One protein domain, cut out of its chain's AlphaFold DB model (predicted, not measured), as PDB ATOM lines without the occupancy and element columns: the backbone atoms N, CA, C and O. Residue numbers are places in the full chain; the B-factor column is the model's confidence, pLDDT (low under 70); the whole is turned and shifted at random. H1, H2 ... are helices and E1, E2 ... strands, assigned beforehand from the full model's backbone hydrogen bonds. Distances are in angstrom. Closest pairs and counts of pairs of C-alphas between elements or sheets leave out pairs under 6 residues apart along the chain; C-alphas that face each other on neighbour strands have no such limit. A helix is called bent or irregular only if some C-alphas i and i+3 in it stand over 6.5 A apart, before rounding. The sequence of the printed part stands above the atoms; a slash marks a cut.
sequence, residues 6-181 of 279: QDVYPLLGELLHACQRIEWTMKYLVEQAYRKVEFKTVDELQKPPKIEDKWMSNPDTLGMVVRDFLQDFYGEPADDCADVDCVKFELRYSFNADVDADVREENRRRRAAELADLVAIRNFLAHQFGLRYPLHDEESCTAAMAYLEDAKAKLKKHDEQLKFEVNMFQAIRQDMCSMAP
ATOM      1  N   GLN A   6       7.345   2.991 126.455       95.88
ATOM      2  CA  GLN A   6       8.691   3.042 125.891       95.88
ATOM      3  C   GLN A   6       8.710   2.838 124.370       95.88
ATOM      4  O   GLN A   6       9.620   3.337 123.711       95.88
ATOM      5  N   ASP A   7       7.682   2.193 123.816       95.75
ATOM      6  CA  ASP A   7       7.471   2.085 122.372       95.75
ATOM      7  C   ASP A   7       6.852   3.377 121.805       95.75
ATOM      8  O   ASP A   7       7.186   3.800 120.699       95.75
ATOM      9  N   VAL A   8       5.976   4.040 122.575       97.19
ATOM     10  CA  VAL A   8       5.206   5.230 122.158       97.19
ATOM     11  C   VAL A   8       6.069   6.495 122.079       97.19
ATOM     12  O   VAL A   8       5.981   7.247 121.104       97.19
ATOM     13  N   TYR A   9       6.907   6.759 123.089       96.94
ATOM     14  CA  TYR A   9       7.677   8.010 123.169       96.94
ATOM     15  C   TYR A   9       8.617   8.267 121.978       96.94
ATOM     16  O   TYR A   9       8.647   9.411 121.510       96.94
ATOM     17  N   PRO A  10       9.366   7.274 121.456       98.00
ATOM     18  CA  PRO A  10      10.205   7.472 120.277       98.00
ATOM     19  C   PRO A  10       9.416   7.974 119.066       98.00
ATOM     20  O   PRO A  10       9.831   8.943 118.428       98.00
ATOM     21  N   LEU A  11       8.257   7.368 118.788       97.88
ATOM     22  CA  LEU A  11       7.431   7.765 117.654       97.88
ATOM     23  C   LEU A  11       6.820   9.155 117.872       97.88
ATOM     24  O   LEU A  11       6.883   9.989 116.974       97.88
ATOM     25  N   LEU A  12       6.318   9.465 119.072       98.19
ATOM     26  CA  LEU A  12       5.844  10.817 119.397       98.19
ATOM     27  C   LEU A  12       6.928  11.881 119.140       98.19
ATOM     28  O   LEU A  12       6.652  12.912 118.522       98.19
ATOM     29  N   GLY A  13       8.164  11.621 119.578       97.94
ATOM     30  CA  GLY A  13       9.307  12.504 119.342       97.94
ATOM     31  C   GLY A  13       9.637  12.670 117.857       97.94
ATOM     32  O   GLY A  13       9.847  13.794 117.398       97.94
ATOM     33  N   GLU A  14       9.624  11.573 117.090       98.06
ATOM     34  CA  GLU A  14       9.808  11.590 115.632       98.06
ATOM     35  C   GLU A  14       8.772  12.496 114.951       98.06
ATOM     36  O   GLU A  14       9.136  13.342 114.130       98.06
ATOM     37  N   LEU A  15       7.492  12.372 115.316       98.19
ATOM     38  CA  LEU A  15       6.411  13.144 114.696       98.19
ATOM     39  C   LEU A  15       6.438  14.626 115.079       98.19
ATOM     40  O   LEU A  15       6.213  15.478 114.217       98.19
ATOM     41  N   LEU A  16       6.758  14.958 116.333       97.25
ATOM     42  CA  LEU A  16       6.955  16.350 116.754       97.25
ATOM     43  C   LEU A  16       8.111  17.001 115.984       97.25
ATOM     44  O   LEU A  16       7.978  18.123 115.491       97.25
ATOM     45  N   HIS A  17       9.220  16.278 115.813       96.56
ATOM     46  CA  HIS A  17      10.349  16.749 115.017       96.56
ATOM     47  C   HIS A  17       9.995  16.888 113.524       96.56
ATOM     48  O   HIS A  17      10.403  17.854 112.877       96.56
ATOM     49  N   ALA A  18       9.198  15.970 112.969       96.38
ATOM     50  CA  ALA A  18       8.697  16.072 111.598       96.38
ATOM     51  C   ALA A  18       7.820  17.320 111.398       96.38
ATOM     52  O   ALA A  18       8.034  18.066 110.443       96.38
ATOM     53  N   CYS A  19       6.906  17.605 112.332       95.81
ATOM     54  CA  CYS A  19       6.107  18.834 112.319       95.81
ATOM     55  C   CYS A  19       6.999  20.085 112.340       95.81
ATOM     56  O   CYS A  19       6.774  21.013 111.566       95.81
ATOM     57  N   GLN A  20       8.037  20.097 113.184       93.94
ATOM     58  CA  GLN A  20       8.963  21.227 113.288       93.94
ATOM     59  C   GLN A  20       9.739  21.468 111.986       93.94
ATOM     60  O   GLN A  20       9.913  22.611 111.567       93.94
ATOM     61  N   ARG A  21      10.181  20.397 111.316       93.88
ATOM     62  CA  ARG A  21      10.853  20.490 110.012       93.88
ATOM     63  C   ARG A  21       9.944  21.050 108.921       93.88
ATOM     64  O   ARG A  21      10.400  21.863 108.115       93.88
ATOM     65  N   ILE A  22       8.688  20.607 108.887       94.50
ATOM     66  CA  ILE A  22       7.673  21.140 107.973       94.50
ATOM     67  C   ILE A  22       7.483  22.638 108.241       94.50
ATOM     68  O   ILE A  22       7.592  23.434 107.312       94.50
ATOM     69  N   GLU A  23       7.314  23.037 109.507       93.88
ATOM     70  CA  GLU A  23       7.177  24.445 109.904       93.88
ATOM     71  C   GLU A  23       8.363  25.297 109.433       93.88
ATOM     72  O   GLU A  23       8.168  26.339 108.814       93.88
ATOM     73  N   TRP A  24       9.596  24.850 109.678       92.62
ATOM     74  CA  TRP A  24      10.805  25.550 109.233       92.62
ATOM     75  C   TRP A  24      10.884  25.701 107.718       92.62
ATOM     76  O   TRP A  24      11.253  26.762 107.219       92.62
ATOM     77  N   THR A  25      10.502  24.661 106.983       92.31
ATOM     78  CA  THR A  25      10.501  24.693 105.520       92.31
ATOM     79  C   THR A  25       9.455  25.681 104.999       92.31
ATOM     80  O   THR A  25       9.738  26.444 104.078       92.31
ATOM     81  N   MET A  26       8.272  25.736 105.619       93.31
ATOM     82  CA  MET A  26       7.250  26.728 105.279       93.31
ATOM     83  C   MET A  26       7.681  28.154 105.641       93.31
ATOM     84  O   MET A  26       7.482  29.052 104.833       93.31
ATOM     85  N   LYS A  27       8.324  28.367 106.800       92.06
ATOM     86  CA  LYS A  27       8.897  29.672 107.188       92.06
ATOM     87  C   LYS A  27       9.906  30.166 106.162       92.06
ATOM     88  O   LYS A  27       9.854  31.325 105.765       92.06
ATOM     89  N   TYR A  28      10.788  29.271 105.717       89.69
ATOM     90  CA  TYR A  28      11.696  29.564 104.622       89.69
ATOM     91  C   TYR A  28      10.915  29.961 103.367       89.69
ATOM     92  O   TYR A  28      11.164  31.029 102.836       89.69
ATOM     93  N   LEU A  29       9.933  29.179 102.911       89.31
ATOM     94  CA  LEU A  29       9.179  29.525 101.699       89.31
ATOM     95  C   LEU A  29       8.458  30.875 101.797       89.31
ATOM     96  O   LEU A  29       8.584  31.667 100.872       89.31
ATOM     97  N   VAL A  30       7.760  31.157 102.902       89.56
ATOM     98  CA  VAL A  30       7.053  32.433 103.134       89.56
ATOM     99  C   VAL A  30       8.010  33.617 103.045       89.56
ATOM    100  O   VAL A  30       7.763  34.563 102.305       89.56
ATOM    101  N   GLU A  31       9.162  33.543 103.713       85.75
ATOM    102  CA  GLU A  31      10.167  34.609 103.637       85.75
ATOM    103  C   GLU A  31      10.679  34.840 102.208       85.75
ATOM    104  O   GLU A  31      11.076  35.943 101.837       85.75
ATOM    105  N   GLN A  32      10.670  33.792 101.391       82.38
ATOM    106  CA  GLN A  32      11.183  33.821 100.029       82.38
ATOM    107  C   GLN A  32      10.091  34.129  98.990       82.38
ATOM    108  O   GLN A  32      10.428  34.354  97.823       82.38
ATOM    109  N   ALA A  33       8.816  34.150  99.395       78.25
ATOM    110  CA  ALA A  33       7.650  34.270  98.523       78.25
ATOM    111  C   ALA A  33       7.505  35.663  97.901       78.25
ATOM    112  O   ALA A  33       7.080  35.800  96.752       78.25
ATOM    113  N   TYR A  34       7.909  36.689  98.649       69.88
ATOM    114  CA  TYR A  34       7.945  38.068  98.191       69.88
ATOM    115  C   TYR A  34       9.369  38.597  98.243       69.88
ATOM    116  O   TYR A  34       9.978  38.722  99.306       69.88
ATOM    117  N   ARG A  35       9.901  38.965  97.078       67.19
ATOM    118  CA  ARG A  35      11.177  39.669  96.987       67.19
ATOM    119  C   ARG A  35      10.958  41.003  96.301       67.19
ATOM    120  O   ARG A  35      10.844  41.073  95.079       67.19
ATOM    121  N   LYS A  36      10.961  42.069  97.099       60.66
ATOM    122  CA  LYS A  36      11.136  43.425  96.587       60.66
ATOM    123  C   LYS A  36      12.620  43.668  96.394       60.66
ATOM    124  O   LYS A  36      13.366  43.750  97.369       60.66
ATOM    125  N   VAL A  37      13.042  43.761  95.143       58.50
ATOM    126  CA  VAL A  37      14.405  44.163  94.816       58.50
ATOM    127  C   VAL A  37      14.327  45.525  94.153       58.50
ATOM    128  O   VAL A  37      13.764  45.690  93.072       58.50
ATOM    129  N   GLU A  38      14.838  46.523  94.862       59.19
ATOM    130  CA  GLU A  38      14.987  47.876  94.349       59.19
ATOM    131  C   GLU A  38      16.414  48.023  93.838       59.19
ATOM    132  O   GLU A  38      17.367  47.833  94.595       59.19
ATOM    133  N   PHE A  39      16.547  48.351  92.556       59.59
ATOM    134  CA  PHE A  39      17.830  48.688  91.964       59.59
ATOM    135  C   PHE A  39      17.812  50.164  91.592       59.59
ATOM    136  O   PHE A  39      17.003  50.610  90.779       59.59
ATOM    137  N   LYS A  40      18.713  50.929  92.199       55.59
ATOM    138  CA  LYS A  40      18.892  52.359  91.941       55.59
ATOM    139  C   LYS A  40      19.883  52.605  90.811       55.59
ATOM    140  O   LYS A  40      19.873  53.682  90.221       55.59
ATOM    141  N   THR A  41      20.736  51.626  90.500       54.22
ATOM    142  CA  THR A  41      21.757  51.727  89.448       54.22
ATOM    143  C   THR A  41      21.909  50.425  88.654       54.22
ATOM    144  O   THR A  41      21.582  49.337  89.129       54.22
ATOM    145  N   VAL A  42      22.452  50.526  87.435       53.19
ATOM    146  CA  VAL A  42      22.803  49.362  86.596       53.19
ATOM    147  C   VAL A  42      23.874  48.484  87.267       53.19
ATOM    148  O   VAL A  42      23.862  47.265  87.106       53.19
ATOM    149  N   ASP A  43      24.756  49.072  88.075       57.19
ATOM    150  CA  ASP A  43      25.773  48.334  88.835       57.19
ATOM    151  C   ASP A  43      25.159  47.480  89.957       57.19
ATOM    152  O   ASP A  43      25.590  46.344  90.173       57.19
ATOM    153  N   GLU A  44      24.117  47.976  90.638       57.19
ATOM    154  CA  GLU A  44      23.359  47.197  91.632       57.19
ATOM    155  C   GLU A  44      22.623  46.014  90.984       57.19
ATOM    156  O   GLU A  44      22.530  44.941  91.581       57.19
ATOM    157  N   LEU A  45      22.165  46.171  89.738       56.09
ATOM    158  CA  LEU A  45      21.576  45.098  88.926       56.09
ATOM    159  C   LEU A  45      22.577  43.983  88.603       56.09
ATOM    160  O   LEU A  45      22.218  42.807  88.606       56.09
ATOM    161  N   GLN A  46      23.837  44.336  88.341       52.62
ATOM    162  CA  GLN A  46      24.895  43.361  88.055       52.62
ATOM    163  C   GLN A  46      25.405  42.644  89.312       52.62
ATOM    164  O   GLN A  46      25.995  41.565  89.216       52.62
ATOM    165  N   LYS A  47      25.193  43.233  90.495       60.50
ATOM    166  CA  LYS A  47      25.616  42.691  91.792       60.50
ATOM    167  C   LYS A  47      24.479  42.826  92.807       60.50
ATOM    168  O   LYS A  47      24.585  43.647  93.722       60.50
ATOM    169  N   PRO A  48      23.408  42.023  92.669       57.72
ATOM    170  CA  PRO A  48      22.278  42.102  93.576       57.72
ATOM    171  C   PRO A  48      22.747  41.907  95.025       57.72
ATOM    172  O   PRO A  48      23.595  41.041  95.286       57.72
ATOM    173  N   PRO A  49      22.227  42.705  95.974       59.66
ATOM    174  CA  PRO A  49      22.617  42.597  97.369       59.66
ATOM    175  C   PRO A  49      22.322  41.191  97.894       59.66
ATOM    176  O   PRO A  49      21.300  40.578  97.568       59.66
ATOM    177  N   LYS A  50      23.229  40.666  98.726       64.88
ATOM    178  CA  LYS A  50      22.967  39.424  99.454       64.88
ATOM    179  C   LYS A  50      21.798  39.670 100.398       64.88
ATOM    180  O   LYS A  50      21.872  40.542 101.258       64.88
ATOM    181  N   ILE A  51      20.740  38.893 100.226       64.94
ATOM    182  CA  ILE A  51      19.611  38.884 101.148       64.94
ATOM    183  C   ILE A  51      20.000  37.981 102.316       64.94
ATOM    184  O   ILE A  51      20.432  36.848 102.104       64.94
ATOM    185  N   GLU A  52      19.913  38.513 103.530       66.44
ATOM    186  CA  GLU A  52      20.092  37.727 104.747       66.44
ATOM    187  C   GLU A  52      18.824  36.923 105.019       66.44
ATOM    188  O   GLU A  52      17.755  37.507 105.194       66.44
ATOM    189  N   ASP A  53      18.961  35.601 105.092       74.50
ATOM    190  CA  ASP A  53      17.875  34.710 105.488       74.50
ATOM    191  C   ASP A  53      17.636  34.840 107.006       74.50
ATOM    192  O   ASP A  53      18.511  34.528 107.819       74.50
ATOM    193  N   LYS A  54      16.452  35.314 107.403       80.94
ATOM    194  CA  LYS A  54      16.051  35.564 108.800       80.94
ATOM    195  C   LYS A  54      14.978  34.598 109.296       80.94
ATOM    196  O   LYS A  54      14.586  34.684 110.461       80.94
ATOM    197  N   TRP A  55      14.577  33.621 108.489       79.81
ATOM    198  CA  TRP A  55      13.418  32.766 108.772       79.81
ATOM    199  C   TRP A  55      13.587  31.931 110.045       79.81
ATOM    200  O   TRP A  55      12.609  31.630 110.726       79.81
ATOM    201  N   MET A  56      14.828  31.603 110.426       79.25
ATOM    202  CA  MET A  56      15.128  30.912 111.688       79.25
ATOM    203  C   MET A  56      14.809  31.755 112.928       79.25
ATOM    204  O   MET A  56      14.585  31.206 114.003       79.25
ATOM    205  N   SER A  57      14.783  33.082 112.786       82.81
ATOM    206  CA  SER A  57      14.393  34.017 113.845       82.81
ATOM    207  C   SER A  57      12.898  34.341 113.846       82.81
ATOM    208  O   SER A  57      12.449  35.073 114.726       82.81
ATOM    209  N   ASN A  58      12.123  33.797 112.896       83.19
ATOM    210  CA  ASN A  58      10.689  34.038 112.818       83.19
ATOM    211  C   ASN A  58       9.968  33.386 114.033       83.19
ATOM    212  O   ASN A  58       9.963  32.149 114.148       83.19
ATOM    213  N   PRO A  59       9.344  34.195 114.923       86.50
ATOM    214  CA  PRO A  59       8.658  33.710 116.120       86.50
ATOM    215  C   PRO A  59       7.272  33.108 115.837       86.50
ATOM    216  O   PRO A  59       6.646  32.565 116.748       86.50
ATOM    217  N   ASP A  60       6.781  33.207 114.604       87.75
ATOM    218  CA  ASP A  60       5.441  32.792 114.221       87.75
ATOM    219  C   ASP A  60       5.232  31.297 114.441       87.75
ATOM    220  O   ASP A  60       6.114  30.462 114.227       87.75
ATOM    221  N   THR A  61       4.025  30.945 114.869       87.94
ATOM    222  CA  THR A  61       3.621  29.545 115.018       87.94
ATOM    223  C   THR A  61       3.246  28.946 113.666       87.94
ATOM    224  O   THR A  61       2.857  29.676 112.756       87.94
ATOM    225  N   LEU A  62       3.249  27.613 113.548       89.56
ATOM    226  CA  LEU A  62       2.791  26.917 112.339       89.56
ATOM    227  C   LEU A  62       1.448  27.437 111.795       89.56
ATOM    228  O   LEU A  62       1.304  27.581 110.589       89.56
ATOM    229  N   GLY A  63       0.481  27.771 112.657       89.44
ATOM    230  CA  GLY A  63      -0.809  28.312 112.212       89.44
ATOM    231  C   GLY A  63      -0.702  29.686 111.539       89.44
ATOM    232  O   GLY A  63      -1.389  29.938 110.552       89.44
ATOM    233  N   MET A  64       0.177  30.560 112.037       90.81
ATOM    234  CA  MET A  64       0.445  31.866 111.421       90.81
ATOM    235  C   MET A  64       1.201  31.698 110.102       90.81
ATOM    236  O   MET A  64       0.788  32.254 109.092       90.81
ATOM    237  N   VAL A  65       2.217  30.832 110.084       92.56
ATOM    238  CA  VAL A  65       2.997  30.522 108.878       92.56
ATOM    239  C   VAL A  65       2.117  29.914 107.781       92.56
ATOM    240  O   VAL A  65       2.268  30.259 106.618       92.56
ATOM    241  N   VAL A  66       1.169  29.038 108.130       93.69
ATOM    242  CA  VAL A  66       0.196  28.460 107.184       93.69
ATOM    243  C   VAL A  66      -0.675  29.537 106.544       93.69
ATOM    244  O   VAL A  66      -0.913  29.486 105.339       93.69
ATOM    245  N   ARG A  67      -1.156  30.505 107.332       93.19
ATOM    246  CA  ARG A  67      -1.956  31.618 106.810       93.19
ATOM    247  C   ARG A  67      -1.155  32.418 105.788       93.19
ATOM    248  O   ARG A  67      -1.664  32.656 104.696       93.19
ATOM    249  N   ASP A  68       0.071  32.788 106.138       91.81
ATOM    250  CA  ASP A  68       0.920  33.625 105.290       91.81
ATOM    251  C   ASP A  68       1.333  32.850 104.025       91.81
ATOM    252  O   ASP A  68       1.177  33.344 102.915       91.81
ATOM    253  N   PHE A  69       1.668  31.563 104.155       92.62
ATOM    254  CA  PHE A  69       1.936  30.673 103.022       92.62
ATOM    255  C   PHE A  69       0.759  30.574 102.040       92.62
ATOM    256  O   PHE A  69       0.947  30.654 100.826       92.62
ATOM    257  N   LEU A  70      -0.466  30.404 102.548       93.00
ATOM    258  CA  LEU A  70      -1.666  30.359 101.708       93.00
ATOM    259  C   LEU A  70      -1.931  31.698 101.023       93.00
ATOM    260  O   LEU A  70      -2.421  31.710  99.898       93.00
ATOM    261  N   GLN A  71      -1.650  32.810 101.695       89.94
ATOM    262  CA  GLN A  71      -1.793  34.137 101.116       89.94
ATOM    263  C   GLN A  71      -0.768  34.368 100.004       89.94
ATOM    264  O   GLN A  71      -1.150  34.817  98.926       89.94
ATOM    265  N   ASP A  72       0.495  34.032 100.246       87.94
ATOM    266  CA  ASP A  72       1.583  34.370  99.335       87.94
ATOM    267  C   ASP A  72       1.616  33.468  98.096       87.94
ATOM    268  O   ASP A  72       1.811  33.959  96.988       87.94
ATOM    269  N   PHE A  73       1.379  32.160  98.258       87.94
ATOM    270  CA  PHE A  73       1.495  31.195  97.156       87.94
ATOM    271  C   PHE A  73       0.160  30.773  96.537       87.94
ATOM    272  O   PHE A  73       0.147  30.295  95.402       87.94
ATOM    273  N   TYR A  74      -0.950  30.905  97.269       89.75
ATOM    274  CA  TYR A  74      -2.283  30.475  96.825       89.75
ATOM    275  C   TYR A  74      -3.330  31.599  96.828       89.75
ATOM    276  O   TYR A  74      -4.497  31.335  96.528       89.75
ATOM    277  N   GLY A  75      -2.938  32.832  97.161       83.75
ATOM    278  CA  GLY A  75      -3.792  34.013  97.076       83.75
ATOM    279  C   GLY A  75      -4.015  34.485  95.640       83.75
ATOM    280  O   GLY A  75      -3.534  33.878  94.682       83.75
ATOM    281  N   GLU A  76      -4.760  35.583  95.496       74.19
ATOM    282  CA  GLU A  76      -4.914  36.221  94.187       74.19
ATOM    283  C   GLU A  76      -3.551  36.718  93.679       74.19
ATOM    284  O   GLU A  76      -2.757  37.240  94.475       74.19
ATOM    285  N   PRO A  77      -3.277  36.591  92.367       63.19
ATOM    286  CA  PRO A  77      -2.127  37.245  91.770       63.19
ATOM    287  C   PRO A  77      -2.225  38.745  92.056       63.19
ATOM    288  O   PRO A  77      -3.275  39.355  91.865       63.19
ATOM    289  N   ALA A  78      -1.147  39.345  92.552       57.50
ATOM    290  CA  ALA A  78      -1.114  40.791  92.693       57.50
ATOM    291  C   ALA A  78      -1.006  41.415  91.296       57.50
ATOM    292  O   ALA A  78      -0.182  40.971  90.498       57.50
ATOM    293  N   ASP A  79      -1.809  42.440  91.013       49.75
ATOM    294  CA  ASP A  79      -1.611  43.266  89.826       49.75
ATOM    295  C   ASP A  79      -0.269  43.998  89.969       49.75
ATOM    296  O   ASP A  79      -0.115  44.871  90.831       49.75
ATOM    297  N   ASP A  80       0.711  43.635  89.142       52.03
ATOM    298  CA  ASP A  80       2.004  44.316  89.074       52.03
ATOM    299  C   ASP A  80       1.797  45.755  88.571       52.03
ATOM    300  O   ASP A  80       1.787  46.040  87.373       52.03
ATOM    301  N   CYS A  81       1.623  46.697  89.498       39.91
ATOM    302  CA  CYS A  81       1.654  48.123  89.200       39.91
ATOM    303  C   CYS A  81       3.104  48.609  89.304       39.91
ATOM    304  O   CYS A  81       3.631  48.805  90.400       39.91
ATOM    305  N   ALA A  82       3.758  48.799  88.158       45.81
ATOM    306  CA  ALA A  82       5.047  49.474  88.093       45.81
ATOM    307  C   ALA A  82       4.879  50.945  88.516       45.81
ATOM    308  O   ALA A  82       4.240  51.733  87.819       45.81
ATOM    309  N   ASP A  83       5.432  51.300  89.675       40.69
ATOM    310  CA  ASP A  83       5.477  52.675  90.177       40.69
ATOM    311  C   ASP A  83       6.602  53.446  89.458       40.69
ATOM    312  O   ASP A  83       7.728  52.963  89.344       40.69
ATOM    313  N   VAL A  84       6.286  54.635  88.947       47.28
ATOM    314  CA  VAL A  84       6.919  55.222  87.742       47.28
ATOM    315  C   VAL A  84       8.295  55.875  87.980       47.28
ATOM    316  O   VAL A  84       8.989  56.217  87.030       47.28
ATOM    317  N   ASP A  85       8.771  55.983  89.222       39.09
ATOM    318  CA  ASP A  85       9.981  56.772  89.528       39.09
ATOM    319  C   ASP A  85      11.248  55.942  89.820       39.09
ATOM    320  O   ASP A  85      12.316  56.494  90.092       39.09
ATOM    321  N   CYS A  86      11.171  54.607  89.787       44.28
ATOM    322  CA  CYS A  86      12.321  53.717  90.000       44.28
ATOM    323  C   CYS A  86      12.070  52.320  89.419       44.28
ATOM    324  O   CYS A  86      10.941  51.837  89.411       44.28
ATOM    325  N   VAL A  87      13.128  51.630  88.972       50.81
ATOM    326  CA  VAL A  87      13.017  50.230  88.531       50.81
ATOM    327  C   VAL A  87      12.888  49.332  89.770       50.81
ATOM    328  O   VAL A  87      13.858  48.765  90.274       50.81
ATOM    329  N   LYS A  88      11.672  49.257  90.314       53.34
ATOM    330  CA  LYS A  88      11.301  48.344  91.396       53.34
ATOM    331  C   LYS A  88      10.796  47.043  90.788       53.34
ATOM    332  O   LYS A  88       9.791  47.047  90.086       53.34
ATOM    333  N   PHE A  89      11.469  45.937  91.095       54.62
ATOM    334  CA  PHE A  89      10.942  44.608  90.811       54.62
ATOM    335  C   PHE A  89      10.302  44.050  92.067       54.62
ATOM    336  O   PHE A  89      10.966  43.850  93.088       54.62
ATOM    337  N   GLU A  90       9.009  43.784  91.974       60.06
ATOM    338  CA  GLU A  90       8.322  42.933  92.929       60.06
ATOM    339  C   GLU A  90       8.245  41.541  92.314       60.06
ATOM    340  O   GLU A  90       7.488  41.298  91.386       60.06
ATOM    341  N   LEU A  91       9.090  40.627  92.786       63.94
ATOM    342  CA  LEU A  91       9.006  39.226  92.395       63.94
ATOM    343  C   LEU A  91       8.086  38.520  93.384       63.94
ATOM    344  O   LEU A  91       8.409  38.415  94.573       63.94
ATOM    345  N   ARG A  92       6.947  38.045  92.878       70.50
ATOM    346  CA  ARG A  92       5.984  37.218  93.611       70.50
ATOM    347  C   ARG A  92       5.899  35.843  92.975       70.50
ATOM    348  O   ARG A  92       5.784  35.721  91.757       70.50
ATOM    349  N   TYR A  93       5.951  34.811  93.806       74.56
ATOM    350  CA  TYR A  93       5.835  33.425  93.370       74.56
ATOM    351  C   TYR A  93       4.438  32.910  93.704       74.56
ATOM    352  O   TYR A  93       4.051  32.915  94.865       74.56
ATOM    353  N   SER A  94       3.701  32.429  92.701       80.88
ATOM    354  CA  SER A  94       2.399  31.788  92.903       80.88
ATOM    355  C   SER A  94       2.456  30.322  92.489       80.88
ATOM    356  O   SER A  94       2.975  29.978  91.427       80.88
ATOM    357  N   PHE A  95       1.908  29.455  93.336       82.44
ATOM    358  CA  PHE A  95       1.638  28.047  93.040       82.44
ATOM    359  C   PHE A  95       0.221  27.839  92.500       82.44
ATOM    360  O   PHE A  95      -0.156  26.722  92.149       82.44
ATOM    361  N   ASN A  96      -0.556  28.919  92.421       82.38
ATOM    362  CA  ASN A  96      -1.953  28.932  92.026       82.38
ATOM    363  C   ASN A  96      -2.162  29.827  90.797       82.38
ATOM    364  O   ASN A  96      -3.001  30.721  90.788       82.38
ATOM    365  N   ALA A  97      -1.346  29.609  89.764       74.00
ATOM    366  CA  ALA A  97      -1.293  30.436  88.558       74.00
ATOM    367  C   ALA A  97      -2.338  30.056  87.487       74.00
ATOM    368  O   ALA A  97      -2.145  30.355  86.309       74.00
ATOM    369  N   ASP A  98      -3.421  29.366  87.866       81.75
ATOM    370  CA  ASP A  98      -4.488  29.030  86.919       81.75
ATOM    371  C   ASP A  98      -5.199  30.307  86.445       81.75
ATOM    372  O   ASP A  98      -5.375  31.255  87.212       81.75
ATOM    373  N   VAL A  99      -5.600  30.344  85.175       77.44
ATOM    374  CA  VAL A  99      -6.299  31.493  84.581       77.44
ATOM    375  C   VAL A  99      -7.730  31.577  85.117       77.44
ATOM    376  O   VAL A  99      -8.257  32.676  85.307       77.44
ATOM    377  N   ASP A 100      -8.338  30.429  85.415       83.81
ATOM    378  CA  ASP A 100      -9.696  30.334  85.932       83.81
ATOM    379  C   ASP A 100      -9.734  30.613  87.445       83.81
ATOM    380  O   ASP A 100      -9.082  29.943  88.249       83.81
ATOM    381  N   ALA A 101     -10.517  31.622  87.838       86.50
ATOM    382  CA  ALA A 101     -10.672  32.024  89.233       86.50
ATOM    383  C   ALA A 101     -11.323  30.934  90.101       86.50
ATOM    384  O   ALA A 101     -10.933  30.769  91.257       86.50
ATOM    385  N   ASP A 102     -12.252  30.149  89.549       88.88
ATOM    386  CA  ASP A 102     -12.930  29.083  90.290       88.88
ATOM    387  C   ASP A 102     -11.958  27.932  90.586       88.88
ATOM    388  O   ASP A 102     -11.955  27.363  91.683       88.88
ATOM    389  N   VAL A 103     -11.068  27.628  89.634       88.00
ATOM    390  CA  VAL A 103      -9.999  26.639  89.827       88.00
ATOM    391  C   VAL A 103      -8.998  27.125  90.873       88.00
ATOM    392  O   VAL A 103      -8.579  26.340  91.731       88.00
ATOM    393  N   ARG A 104      -8.644  28.418  90.855       88.69
ATOM    394  CA  ARG A 104      -7.761  29.008  91.871       88.69
ATOM    395  C   ARG A 104      -8.354  28.909  93.270       88.69
ATOM    396  O   ARG A 104      -7.657  28.473  94.191       88.69
ATOM    397  N   GLU A 105      -9.618  29.275  93.441       90.25
ATOM    398  CA  GLU A 105     -10.264  29.214  94.750       90.25
ATOM    399  C   GLU A 105     -10.397  27.767  95.244       90.25
ATOM    400  O   GLU A 105     -10.106  27.482  96.407       90.25
ATOM    401  N   GLU A 106     -10.725  26.811  94.369       92.88
ATOM    402  CA  GLU A 106     -10.777  25.399  94.756       92.88
ATOM    403  C   GLU A 106      -9.399  24.857  95.165       92.88
ATOM    404  O   GLU A 106      -9.278  24.159  96.178       92.88
ATOM    405  N   ASN A 107      -8.336  25.213  94.439       91.19
ATOM    406  CA  ASN A 107      -6.967  24.851  94.806       91.19
ATOM    407  C   ASN A 107      -6.582  25.418  96.177       91.19
ATOM    408  O   ASN A 107      -6.041  24.685  97.014       91.19
ATOM    409  N   ARG A 108      -6.901  26.694  96.428       93.31
ATOM    410  CA  ARG A 108      -6.668  27.357  97.714       93.31
ATOM    411  C   ARG A 108      -7.443  26.674  98.835       93.31
ATOM    412  O   ARG A 108      -6.857  26.350  99.866       93.31
ATOM    413  N   ARG A 109      -8.735  26.402  98.632       94.69
ATOM    414  CA  ARG A 109      -9.612  25.740  99.608       94.69
ATOM    415  C   ARG A 109      -9.118  24.339  99.950       94.69
ATOM    416  O   ARG A 109      -9.015  23.995 101.129       94.69
ATOM    417  N   ARG A 110      -8.760  23.543  98.936       94.25
ATOM    418  CA  ARG A 110      -8.184  22.204  99.119       94.25
ATOM    419  C   ARG A 110      -6.895  22.275  99.928       94.25
ATOM    420  O   ARG A 110      -6.758  21.553 100.913       94.25
ATOM    421  N   ARG A 111      -5.969  23.165  99.555       94.81
ATOM    422  CA  ARG A 111      -4.687  23.290 100.259       94.81
ATOM    423  C   ARG A 111      -4.863  23.803 101.687       94.81
ATOM    424  O   ARG A 111      -4.205  23.305 102.596       94.81
ATOM    425  N   ALA A 112      -5.789  24.733 101.912       95.69
ATOM    426  CA  ALA A 112      -6.120  25.227 103.243       95.69
ATOM    427  C   ALA A 112      -6.658  24.116 104.154       95.69
ATOM    428  O   ALA A 112      -6.243  24.021 105.307       95.69
ATOM    429  N   ALA A 113      -7.526  23.241 103.635       95.38
ATOM    430  CA  ALA A 113      -8.028  22.090 104.382       95.38
ATOM    431  C   ALA A 113      -6.905  21.103 104.747       95.38
ATOM    432  O   ALA A 113      -6.844  20.629 105.879       95.38
ATOM    433  N   GLU A 114      -5.982  20.834 103.821       94.75
ATOM    434  CA  GLU A 114      -4.811  19.992 104.093       94.75
ATOM    435  C   GLU A 114      -3.907  20.600 105.175       94.75
ATOM    436  O   GLU A 114      -3.496  19.912 106.104       94.75
ATOM    437  N   LEU A 115      -3.606  21.895 105.099       95.81
ATOM    438  CA  LEU A 115      -2.758  22.548 106.097       95.81
ATOM    439  C   LEU A 115      -3.453  22.686 107.462       95.81
ATOM    440  O   LEU A 115      -2.782  22.660 108.494       95.81
ATOM    441  N   ALA A 116      -4.786  22.774 107.496       95.75
ATOM    442  CA  ALA A 116      -5.549  22.728 108.740       95.75
ATOM    443  C   ALA A 116      -5.411  21.369 109.452       95.75
ATOM    444  O   ALA A 116      -5.264  21.346 110.675       95.75
ATOM    445  N   ASP A 117      -5.393  20.257 108.705       95.94
ATOM    446  CA  ASP A 117      -5.137  18.914 109.255       95.94
ATOM    447  C   ASP A 117      -3.732  18.824 109.876       95.94
ATOM    448  O   ASP A 117      -3.580  18.414 111.026       95.94
ATOM    449  N   LEU A 118      -2.709  19.336 109.183       96.88
ATOM    450  CA  LEU A 118      -1.343  19.429 109.710       96.88
ATOM    451  C   LEU A 118      -1.276  20.222 111.031       96.88
ATOM    452  O   LEU A 118      -0.642  19.783 111.998       96.88
ATOM    453  N   VAL A 119      -1.932  21.387 111.094       96.38
ATOM    454  CA  VAL A 119      -1.990  22.212 112.313       96.38
ATOM    455  C   VAL A 119      -2.693  21.459 113.444       96.38
ATOM    456  O   VAL A 119      -2.231  21.505 114.588       96.38
ATOM    457  N   ALA A 120      -3.780  20.748 113.138       96.88
ATOM    458  CA  ALA A 120      -4.513  19.947 114.109       96.88
ATOM    459  C   ALA A 120      -3.646  18.813 114.675       96.88
ATOM    460  O   ALA A 120      -3.570  18.675 115.897       96.88
ATOM    461  N   ILE A 121      -2.928  18.073 113.821       97.31
ATOM    462  CA  ILE A 121      -1.984  17.026 114.239       97.31
ATOM    463  C   ILE A 121      -0.922  17.618 115.167       97.31
ATOM    464  O   ILE A 121      -0.757  17.146 116.291       97.31
ATOM    465  N   ARG A 122      -0.241  18.694 114.753       96.19
ATOM    466  CA  ARG A 122       0.814  19.322 115.562       96.19
ATOM    467  C   ARG A 122       0.290  19.767 116.923       96.19
ATOM    468  O   ARG A 122       0.935  19.521 117.942       96.19
ATOM    469  N   ASN A 123      -0.858  20.441 116.956       95.62
ATOM    470  CA  ASN A 123      -1.430  20.944 118.203       95.62
ATOM    471  C   ASN A 123      -1.895  19.810 119.117       95.62
ATOM    472  O   ASN A 123      -1.706  19.898 120.331       95.62
ATOM    473  N   PHE A 124      -2.450  18.739 118.550       97.69
ATOM    474  CA  PHE A 124      -2.811  17.559 119.317       97.69
ATOM    475  C   PHE A 124      -1.568  16.901 119.929       97.69
ATOM    476  O   PHE A 124      -1.521  16.722 121.145       97.69
ATOM    477  N   LEU A 125      -0.538  16.619 119.121       97.38
ATOM    478  CA  LEU A 125       0.713  16.004 119.577       97.38
ATOM    479  C   LEU A 125       1.406  16.831 120.671       97.38
ATOM    480  O   LEU A 125       1.890  16.266 121.648       97.38
ATOM    481  N   ALA A 126       1.438  18.158 120.524       95.19
ATOM    482  CA  ALA A 126       2.145  19.042 121.448       95.19
ATOM    483  C   ALA A 126       1.390  19.305 122.761       95.19
ATOM    484  O   ALA A 126       2.026  19.435 123.805       95.19
ATOM    485  N   HIS A 127       0.055  19.403 122.722       94.38
ATOM    486  CA  HIS A 127      -0.723  19.933 123.855       94.38
ATOM    487  C   HIS A 127      -1.750  18.963 124.430       94.38
ATOM    488  O   HIS A 127      -2.091  19.064 125.605       94.38
ATOM    489  N   GLN A 128      -2.280  18.044 123.620       95.88
ATOM    490  CA  GLN A 128      -3.416  17.200 124.010       95.88
ATOM    491  C   GLN A 128      -3.049  15.723 124.155       95.88
ATOM    492  O   GLN A 128      -3.746  14.998 124.865       95.88
ATOM    493  N   PHE A 129      -1.955  15.277 123.538       97.50
ATOM    494  CA  PHE A 129      -1.574  13.869 123.486       97.50
ATOM    495  C   PHE A 129      -1.485  13.236 124.877       97.50
ATOM    496  O   PHE A 129      -2.176  12.257 125.138       97.50
ATOM    497  N   GLY A 130      -0.726  13.837 125.799       92.56
ATOM    498  CA  GLY A 130      -0.564  13.311 127.162       92.56
ATOM    499  C   GLY A 130      -1.827  13.391 128.030       92.56
ATOM    500  O   GLY A 130      -1.945  12.660 129.008       92.56
ATOM    501  N   LEU A 131      -2.792  14.247 127.671       93.50
ATOM    502  CA  LEU A 131      -4.099  14.306 128.337       93.50
ATOM    503  C   LEU A 131      -5.035  13.207 127.830       93.50
ATOM    504  O   LEU A 131      -5.865  12.700 128.581       93.50
ATOM    505  N   ARG A 132      -4.928  12.861 126.541       96.06
ATOM    506  CA  ARG A 132      -5.786  11.867 125.893       96.06
ATOM    507  C   ARG A 132      -5.270  10.443 126.062       96.06
ATOM    508  O   ARG A 132      -6.077   9.523 126.157       96.06
ATOM    509  N   TYR A 133      -3.953  10.286 126.111       96.88
ATOM    510  CA  TYR A 133      -3.258   9.015 126.235       96.88
ATOM    511  C   TYR A 133      -2.338   9.059 127.458       96.88
ATOM    512  O   TYR A 133      -1.218   9.556 127.365       96.88
ATOM    513  N   PRO A 134      -2.797   8.567 128.620       93.56
ATOM    514  CA  PRO A 134      -2.031   8.643 129.863       93.56
ATOM    515  C   PRO A 134      -0.889   7.609 129.961       93.56
ATOM    516  O   PRO A 134      -0.074   7.709 130.872       93.56
ATOM    517  N   LEU A 135      -0.820   6.634 129.045       95.81
ATOM    518  CA  LEU A 135       0.280   5.665 128.861       95.81
ATOM    519  C   LEU A 135       0.645   4.804 130.089       95.81
ATOM    520  O   LEU A 135       1.766   4.303 130.175       95.81
ATOM    521  N   HIS A 136      -0.265   4.629 131.049       94.44
ATOM    522  CA  HIS A 136      -0.013   3.820 132.252       94.44
ATOM    523  C   HIS A 136      -0.445   2.356 132.101       94.44
ATOM    524  O   HIS A 136      -0.039   1.512 132.898       94.44
ATOM    525  N   ASP A 137      -1.246   2.057 131.081       95.31
ATOM    526  CA  ASP A 137      -1.778   0.731 130.784       95.31
ATOM    527  C   ASP A 137      -1.611   0.381 129.292       95.31
ATOM    528  O   ASP A 137      -1.392   1.254 128.444       95.31
ATOM    529  N   GLU A 138      -1.698  -0.911 128.969       95.56
ATOM    530  CA  GLU A 138      -1.493  -1.431 127.611       95.56
ATOM    531  C   GLU A 138      -2.550  -0.934 126.609       95.56
ATOM    532  O   GLU A 138      -2.225  -0.702 125.442       95.56
ATOM    533  N   GLU A 139      -3.796  -0.723 127.043       96.38
ATOM    534  CA  GLU A 139      -4.882  -0.242 126.182       96.38
ATOM    535  C   GLU A 139      -4.604   1.195 125.724       96.38
ATOM    536  O   GLU A 139      -4.640   1.495 124.528       96.38
ATOM    537  N   SER A 140      -4.224   2.067 126.659       96.56
ATOM    538  CA  SER A 140      -3.843   3.449 126.387       96.56
ATOM    539  C   SER A 140      -2.597   3.538 125.503       96.56
ATOM    540  O   SER A 140      -2.572   4.356 124.582       96.56
ATOM    541  N   CYS A 141      -1.597   2.671 125.712       97.44
ATOM    542  CA  CYS A 141      -0.403   2.602 124.866       97.44
ATOM    543  C   CYS A 141      -0.738   2.123 123.446       97.44
ATOM    544  O   CYS A 141      -0.244   2.685 122.469       97.44
ATOM    545  N   THR A 142      -1.619   1.132 123.318       97.62
ATOM    546  CA  THR A 142      -2.069   0.608 122.022       97.62
ATOM    547  C   THR A 142      -2.869   1.653 121.243       97.62
ATOM    548  O   THR A 142      -2.606   1.881 120.061       97.62
ATOM    549  N   ALA A 143      -3.800   2.349 121.904       97.31
ATOM    550  CA  ALA A 143      -4.580   3.422 121.293       97.31
ATOM    551  C   ALA A 143      -3.704   4.616 120.874       97.31
ATOM    552  O   ALA A 143      -3.903   5.184 119.799       97.31
ATOM    553  N   ALA A 144      -2.714   4.970 121.698       98.06
ATOM    554  CA  ALA A 144      -1.736   6.003 121.383       98.06
ATOM    555  C   ALA A 144      -0.913   5.637 120.143       98.06
ATOM    556  O   ALA A 144      -0.776   6.451 119.234       98.06
ATOM    557  N   MET A 145      -0.415   4.399 120.080       98.00
ATOM    558  CA  MET A 145       0.366   3.916 118.945       98.00
ATOM    559  C   MET A 145      -0.437   3.953 117.642       98.00
ATOM    560  O   MET A 145       0.053   4.449 116.632       98.00
ATOM    561  N   ALA A 146      -1.695   3.502 117.675       97.75
ATOM    562  CA  ALA A 146      -2.575   3.541 116.510       97.75
ATOM    563  C   ALA A 146      -2.783   4.974 115.983       97.75
ATOM    564  O   ALA A 146      -2.737   5.198 114.774       97.75
ATOM    565  N   TYR A 147      -2.960   5.952 116.879       98.25
ATOM    566  CA  TYR A 147      -3.048   7.361 116.493       98.25
ATOM    567  C   TYR A 147      -1.736   7.875 115.884       98.25
ATOM    568  O   TYR A 147      -1.759   8.551 114.856       98.25
ATOM    569  N   LEU A 148      -0.594   7.570 116.507       98.44
ATOM    570  CA  LEU A 148       0.707   8.035 116.027       98.44
ATOM    571  C   LEU A 148       1.042   7.467 114.640       98.44
ATOM    572  O   LEU A 148       1.560   8.200 113.805       98.44
ATOM    573  N   GLU A 149       0.710   6.210 114.352       98.19
ATOM    574  CA  GLU A 149       0.921   5.625 113.020       98.19
ATOM    575  C   GLU A 149       0.034   6.278 111.940       98.19
ATOM    576  O   GLU A 149       0.513   6.585 110.845       98.19
ATOM    577  N   ASP A 150      -1.232   6.591 112.249       98.00
ATOM    578  CA  ASP A 150      -2.096   7.374 111.346       98.00
ATOM    579  C   ASP A 150      -1.530   8.787 111.111       98.00
ATOM    580  O   ASP A 150      -1.387   9.239 109.969       98.00
ATOM    581  N   ALA A 151      -1.120   9.467 112.185       98.06
ATOM    582  CA  ALA A 151      -0.487  10.779 112.107       98.06
ATOM    583  C   ALA A 151       0.818  10.740 111.294       98.06
ATOM    584  O   ALA A 151       1.077  11.652 110.508       98.06
ATOM    585  N   LYS A 152       1.618   9.672 111.414       98.25
ATOM    586  CA  LYS A 152       2.842   9.462 110.628       98.25
ATOM    587  C   LYS A 152       2.548   9.423 109.132       98.25
ATOM    588  O   LYS A 152       3.232  10.094 108.357       98.25
ATOM    589  N   ALA A 153       1.525   8.673 108.721       97.50
ATOM    590  CA  ALA A 153       1.132   8.572 107.319       97.50
ATOM    591  C   ALA A 153       0.678   9.929 106.751       97.50
ATOM    592  O   ALA A 153       1.099  10.318 105.658       97.50
ATOM    593  N   LYS A 154      -0.118  10.686 107.515       97.19
ATOM    594  CA  LYS A 154      -0.567  12.034 107.130       97.19
ATOM    595  C   LYS A 154       0.591  13.025 107.038       97.19
ATOM    596  O   LYS A 154       0.732  13.718 106.032       97.19
ATOM    597  N   LEU A 155       1.479  13.044 108.034       97.50
ATOM    598  CA  LEU A 155       2.662  13.909 108.033       97.50
ATOM    599  C   LEU A 155       3.598  13.609 106.863       97.50
ATOM    600  O   LEU A 155       4.121  14.539 106.253       97.50
ATOM    601  N   LYS A 156       3.758  12.333 106.492       97.00
ATOM    602  CA  LYS A 156       4.521  11.948 105.300       97.00
ATOM    603  C   LYS A 156       3.926  12.557 104.026       97.00
ATOM    604  O   LYS A 156       4.674  13.120 103.231       97.00
ATOM    605  N   LYS A 157       2.599  12.517 103.862       95.88
ATOM    606  CA  LYS A 157       1.912  13.156 102.727       95.88
ATOM    607  C   LYS A 157       2.168  14.669 102.691       95.88
ATOM    608  O   LYS A 157       2.432  15.219 101.624       95.88
ATOM    609  N   HIS A 158       2.127  15.346 103.842       95.31
ATOM    610  CA  HIS A 158       2.431  16.780 103.915       95.31
ATOM    611  C   HIS A 158       3.892  17.097 103.569       95.31
ATOM    612  O   HIS A 158       4.133  18.046 102.827       95.31
ATOM    613  N   ASP A 159       4.852  16.307 104.062       94.94
ATOM    614  CA  ASP A 159       6.282  16.468 103.756       94.94
ATOM    615  C   ASP A 159       6.569  16.252 102.260       94.94
ATOM    616  O   ASP A 159       7.310  17.022 101.654       94.94
ATOM    617  N   GLU A 160       5.946  15.251 101.632       95.56
ATOM    618  CA  GLU A 160       6.066  14.999 100.188       95.56
ATOM    619  C   GLU A 160       5.486  16.143  99.350       95.56
ATOM    620  O   GLU A 160       6.146  16.619  98.422       95.56
ATOM    621  N   GLN A 161       4.299  16.639  99.709       94.06
ATOM    622  CA  GLN A 161       3.691  17.783  99.028       94.06
ATOM    623  C   GLN A 161       4.545  19.048  99.178       94.06
ATOM    624  O   GLN A 161       4.752  19.774  98.207       94.06
ATOM    625  N   LEU A 162       5.094  19.296 100.369       93.75
ATOM    626  CA  LEU A 162       5.942  20.460 100.603       93.75
ATOM    627  C   LEU A 162       7.268  20.363  99.841       93.75
ATOM    628  O   LEU A 162       7.741  21.356  99.300       93.75
ATOM    629  N   LYS A 163       7.861  19.168  99.732       93.50
ATOM    630  CA  LYS A 163       9.043  18.945  98.881       93.50
ATOM    631  C   LYS A 163       8.755  19.252  97.417       93.50
ATOM    632  O   LYS A 163       9.595  19.851  96.750       93.50
ATOM    633  N   PHE A 164       7.583  18.861  96.919       92.44
ATOM    634  CA  PHE A 164       7.151  19.226  95.572       92.44
ATOM    635  C   PHE A 164       7.055  20.752  95.407       92.44
ATOM    636  O   PHE A 164       7.629  21.298  94.466       92.44
ATOM    637  N   GLU A 165       6.421  21.447  96.357       92.06
ATOM    638  CA  GLU A 165       6.300  22.914  96.369       92.06
ATOM    639  C   GLU A 165       7.676  23.612  96.427       92.06
ATOM    640  O   GLU A 165       7.920  24.563  95.685       92.06
ATOM    641  N   VAL A 166       8.624  23.100  97.222       90.62
ATOM    642  CA  VAL A 166      10.014  23.596  97.265       90.62
ATOM    643  C   VAL A 166      10.713  23.428  95.915       90.62
ATOM    644  O   VAL A 166      11.377  24.355  95.451       90.62
ATOM    645  N   ASN A 167      10.573  22.269  95.270       87.88
ATOM    646  CA  ASN A 167      11.189  22.024  93.967       87.88
ATOM    647  C   ASN A 167      10.600  22.945  92.892       87.88
ATOM    648  O   ASN A 167      11.338  23.498  92.080       87.88
ATOM    649  N   MET A 168       9.281  23.154  92.919       86.38
ATOM    650  CA  MET A 168       8.605  24.089  92.024       86.38
ATOM    651  C   MET A 168       9.087  25.526  92.251       86.38
ATOM    652  O   MET A 168       9.430  26.212  91.291       86.38
ATOM    653  N   PHE A 169       9.214  25.962  93.507       84.69
ATOM    654  CA  PHE A 169       9.794  27.262  93.845       84.69
ATOM    655  C   PHE A 169      11.215  27.429  93.290       84.69
ATOM    656  O   PHE A 169      11.540  28.457  92.694       84.69
ATOM    657  N   GLN A 170      12.067  26.416  93.455       82.12
ATOM    658  CA  GLN A 170      13.435  26.438  92.934       82.12
ATOM    659  C   GLN A 170      13.472  26.509  91.404       82.12
ATOM    660  O   GLN A 170      14.286  27.260  90.867       82.12
ATOM    661  N   ALA A 171      12.581  25.789  90.716       78.25
ATOM    662  CA  ALA A 171      12.466  25.828  89.261       78.25
ATOM    663  C   ALA A 171      12.049  27.219  88.763       78.25
ATOM    664  O   ALA A 171      12.760  27.804  87.950       78.25
ATOM    665  N   ILE A 172      10.982  27.804  89.329       76.00
ATOM    666  CA  ILE A 172      10.530  29.159  88.967       76.00
ATOM    667  C   ILE A 172      11.657  30.172  89.202       76.00
ATOM    668  O   ILE A 172      11.939  31.021  88.356       76.00
ATOM    669  N   ARG A 173      12.355  30.060  90.338       73.75
ATOM    670  CA  ARG A 173      13.492  30.927  90.657       73.75
ATOM    671  C   ARG A 173      14.637  30.771  89.654       73.75
ATOM    672  O   ARG A 173      15.247  31.769  89.274       73.75
ATOM    673  N   GLN A 174      14.961  29.548  89.243       69.38
ATOM    674  CA  GLN A 174      16.013  29.293  88.262       69.38
ATOM    675  C   GLN A 174      15.642  29.846  86.882       69.38
ATOM    676  O   GLN A 174      16.480  30.499  86.256       69.38
ATOM    677  N   ASP A 175      14.395  29.664  86.453       67.44
ATOM    678  CA  ASP A 175      13.883  30.210  85.196       67.44
ATOM    679  C   ASP A 175      13.953  31.741  85.197       67.44
ATOM    680  O   ASP A 175      14.500  32.335  84.266       67.44
ATOM    681  N   MET A 176      13.539  32.395  86.285       64.62
ATOM    682  CA  MET A 176      13.666  33.850  86.437       64.62
ATOM    683  C   MET A 176      15.125  34.325  86.401       64.62
ATOM    684  O   MET A 176      15.453  35.284  85.700       64.62
ATOM    685  N   CYS A 177      16.033  33.635  87.096       61.03
ATOM    686  CA  CYS A 177      17.467  33.928  87.023       61.03
ATOM    687  C   CYS A 177      18.029  33.737  85.606       61.03
ATOM    688  O   CYS A 177      18.935  34.467  85.213       61.03
ATOM    689  N   SER A 178      17.500  32.793  84.823       57.22
ATOM    690  CA  SER A 178      17.917  32.582  83.430       57.22
ATOM    691  C   SER A 178      17.429  33.686  82.483       57.22
ATOM    692  O   SER A 178      18.070  33.946  81.465       57.22
ATOM    693  N   MET A 179      16.345  34.388  82.839       53.03
ATOM    694  CA  MET A 179      15.856  35.580  82.133       53.03
ATOM    695  C   MET A 179      16.603  36.863  82.539       53.03
ATOM    696  O   MET A 179      16.647  37.821  81.763       53.03
ATOM    697  N   ALA A 180      17.252  36.879  83.709       51.88
ATOM    698  CA  ALA A 180      17.990  38.028  84.240       51.88
ATOM    699  C   ALA A 180      19.087  38.615  83.314       51.88
ATOM    700  O   ALA A 180      19.236  39.834  83.307       51.88
ATOM    701  N   PRO A 181      19.820  37.849  82.478       47.94
ATOM    702  CA  PRO A 181      20.768  38.418  81.512       47.94
ATOM    703  C   PRO A 181      20.100  39.285  80.432       47.94
ATOM    704  O   PRO A 181      20.718  40.215  79.921       47.94
TER     705      PRO A 181
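AT A GLANCE: This is residues 6 to 181 of the 279 residues of an uncharacterized protein of Fibrobacter sp. UWB5 (UniProt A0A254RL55). This is an elongated, loose bundle in which the long helices H1 and H5 lie side by side, H4 slants across both, and the shorter H3 packs beside H4 and the later part of H1. Beyond one end of H1 a ribbon of two strands, E1 and E2, continues the long shape, with little H2 and long unnamed stretches around it. The printed part has 176 residues, in the order H1, E1, H2, H3, E2, H4, H5; the class is mostly helix and the sheet, E1 - E2, is antiparallel. The radius of gyration of the C-alphas is 20.4 A, and the spans are 70 by 37 by 24 A.

HOW THE PARTS SIT: Begin at the sheet: E1, residues 34 to 38, and E2, residues 88 to 92, are antiparallel at 167 degrees, with N 37 and O 89 2.9 A apart and N 91 and O 35 2.9 A apart, both within hydrogen-bond range. A tight link joins E1 to H1, residues 6 to 33. H1 touches H5, residues 138 to 179, at a shallow tilt of 22 degrees, the same way; their closest C-alphas, of Val 8 and Met 145, are 6.0 A apart. With residues 23 to 33 alone, H1 touches H3, residues 62 to 74, at a steep tilt of 41 degrees, the closest C-alphas being Val 30 and Phe 69, 5.4 A. H3 touches residues 104 to 119 alone of H4, residues 101 to 132, at a shallow tilt of 11 degrees, opposite ways; the C-alphas of Tyr 74 and Arg 108 come closest, 5.5 A. H4 and H5 form a helical hairpin, with closest C-alphas Ile 121 and Ala 151, 6.8 A. H1, H3, H4 and H5 make a bundle, a group of helices in which each touches at least two of the others; H2, residues 42 to 46, touches no helix. Every O i to N i+4 pair is within hydrogen-bond range in H2, H3 and H5, against 22 of 24 in H1 and 25 of 28 in H4.

IN THESE COORDINATES: Find C-alpha 6 at (8.691, 3.042, 125.891); from there H1 runs 41.5 A to C-alpha 33. H4 measures 42.1 A, has a kink of 55 degrees near residue 126, and is irregular, with C-alphas 127 and 130 7.4 A apart. H5 runs 61.1 A to C-alpha 179 at (15.856, 35.580, 82.133). H3 spans 16.7 A, E1 12.7 A, E2 12.5 A and H2 6.5 A.

THE WHOLE: Look at Asp 85 and Asp 137 for the C-alphas farthest apart, 70.6 A. The printed part has no cut. The links H2 to H3 and H3 to E2 are long. Mean pLDDT of the printed part is 83.2, and residues 34 to 52, 77 to 91 and 174 to 181 are under 70.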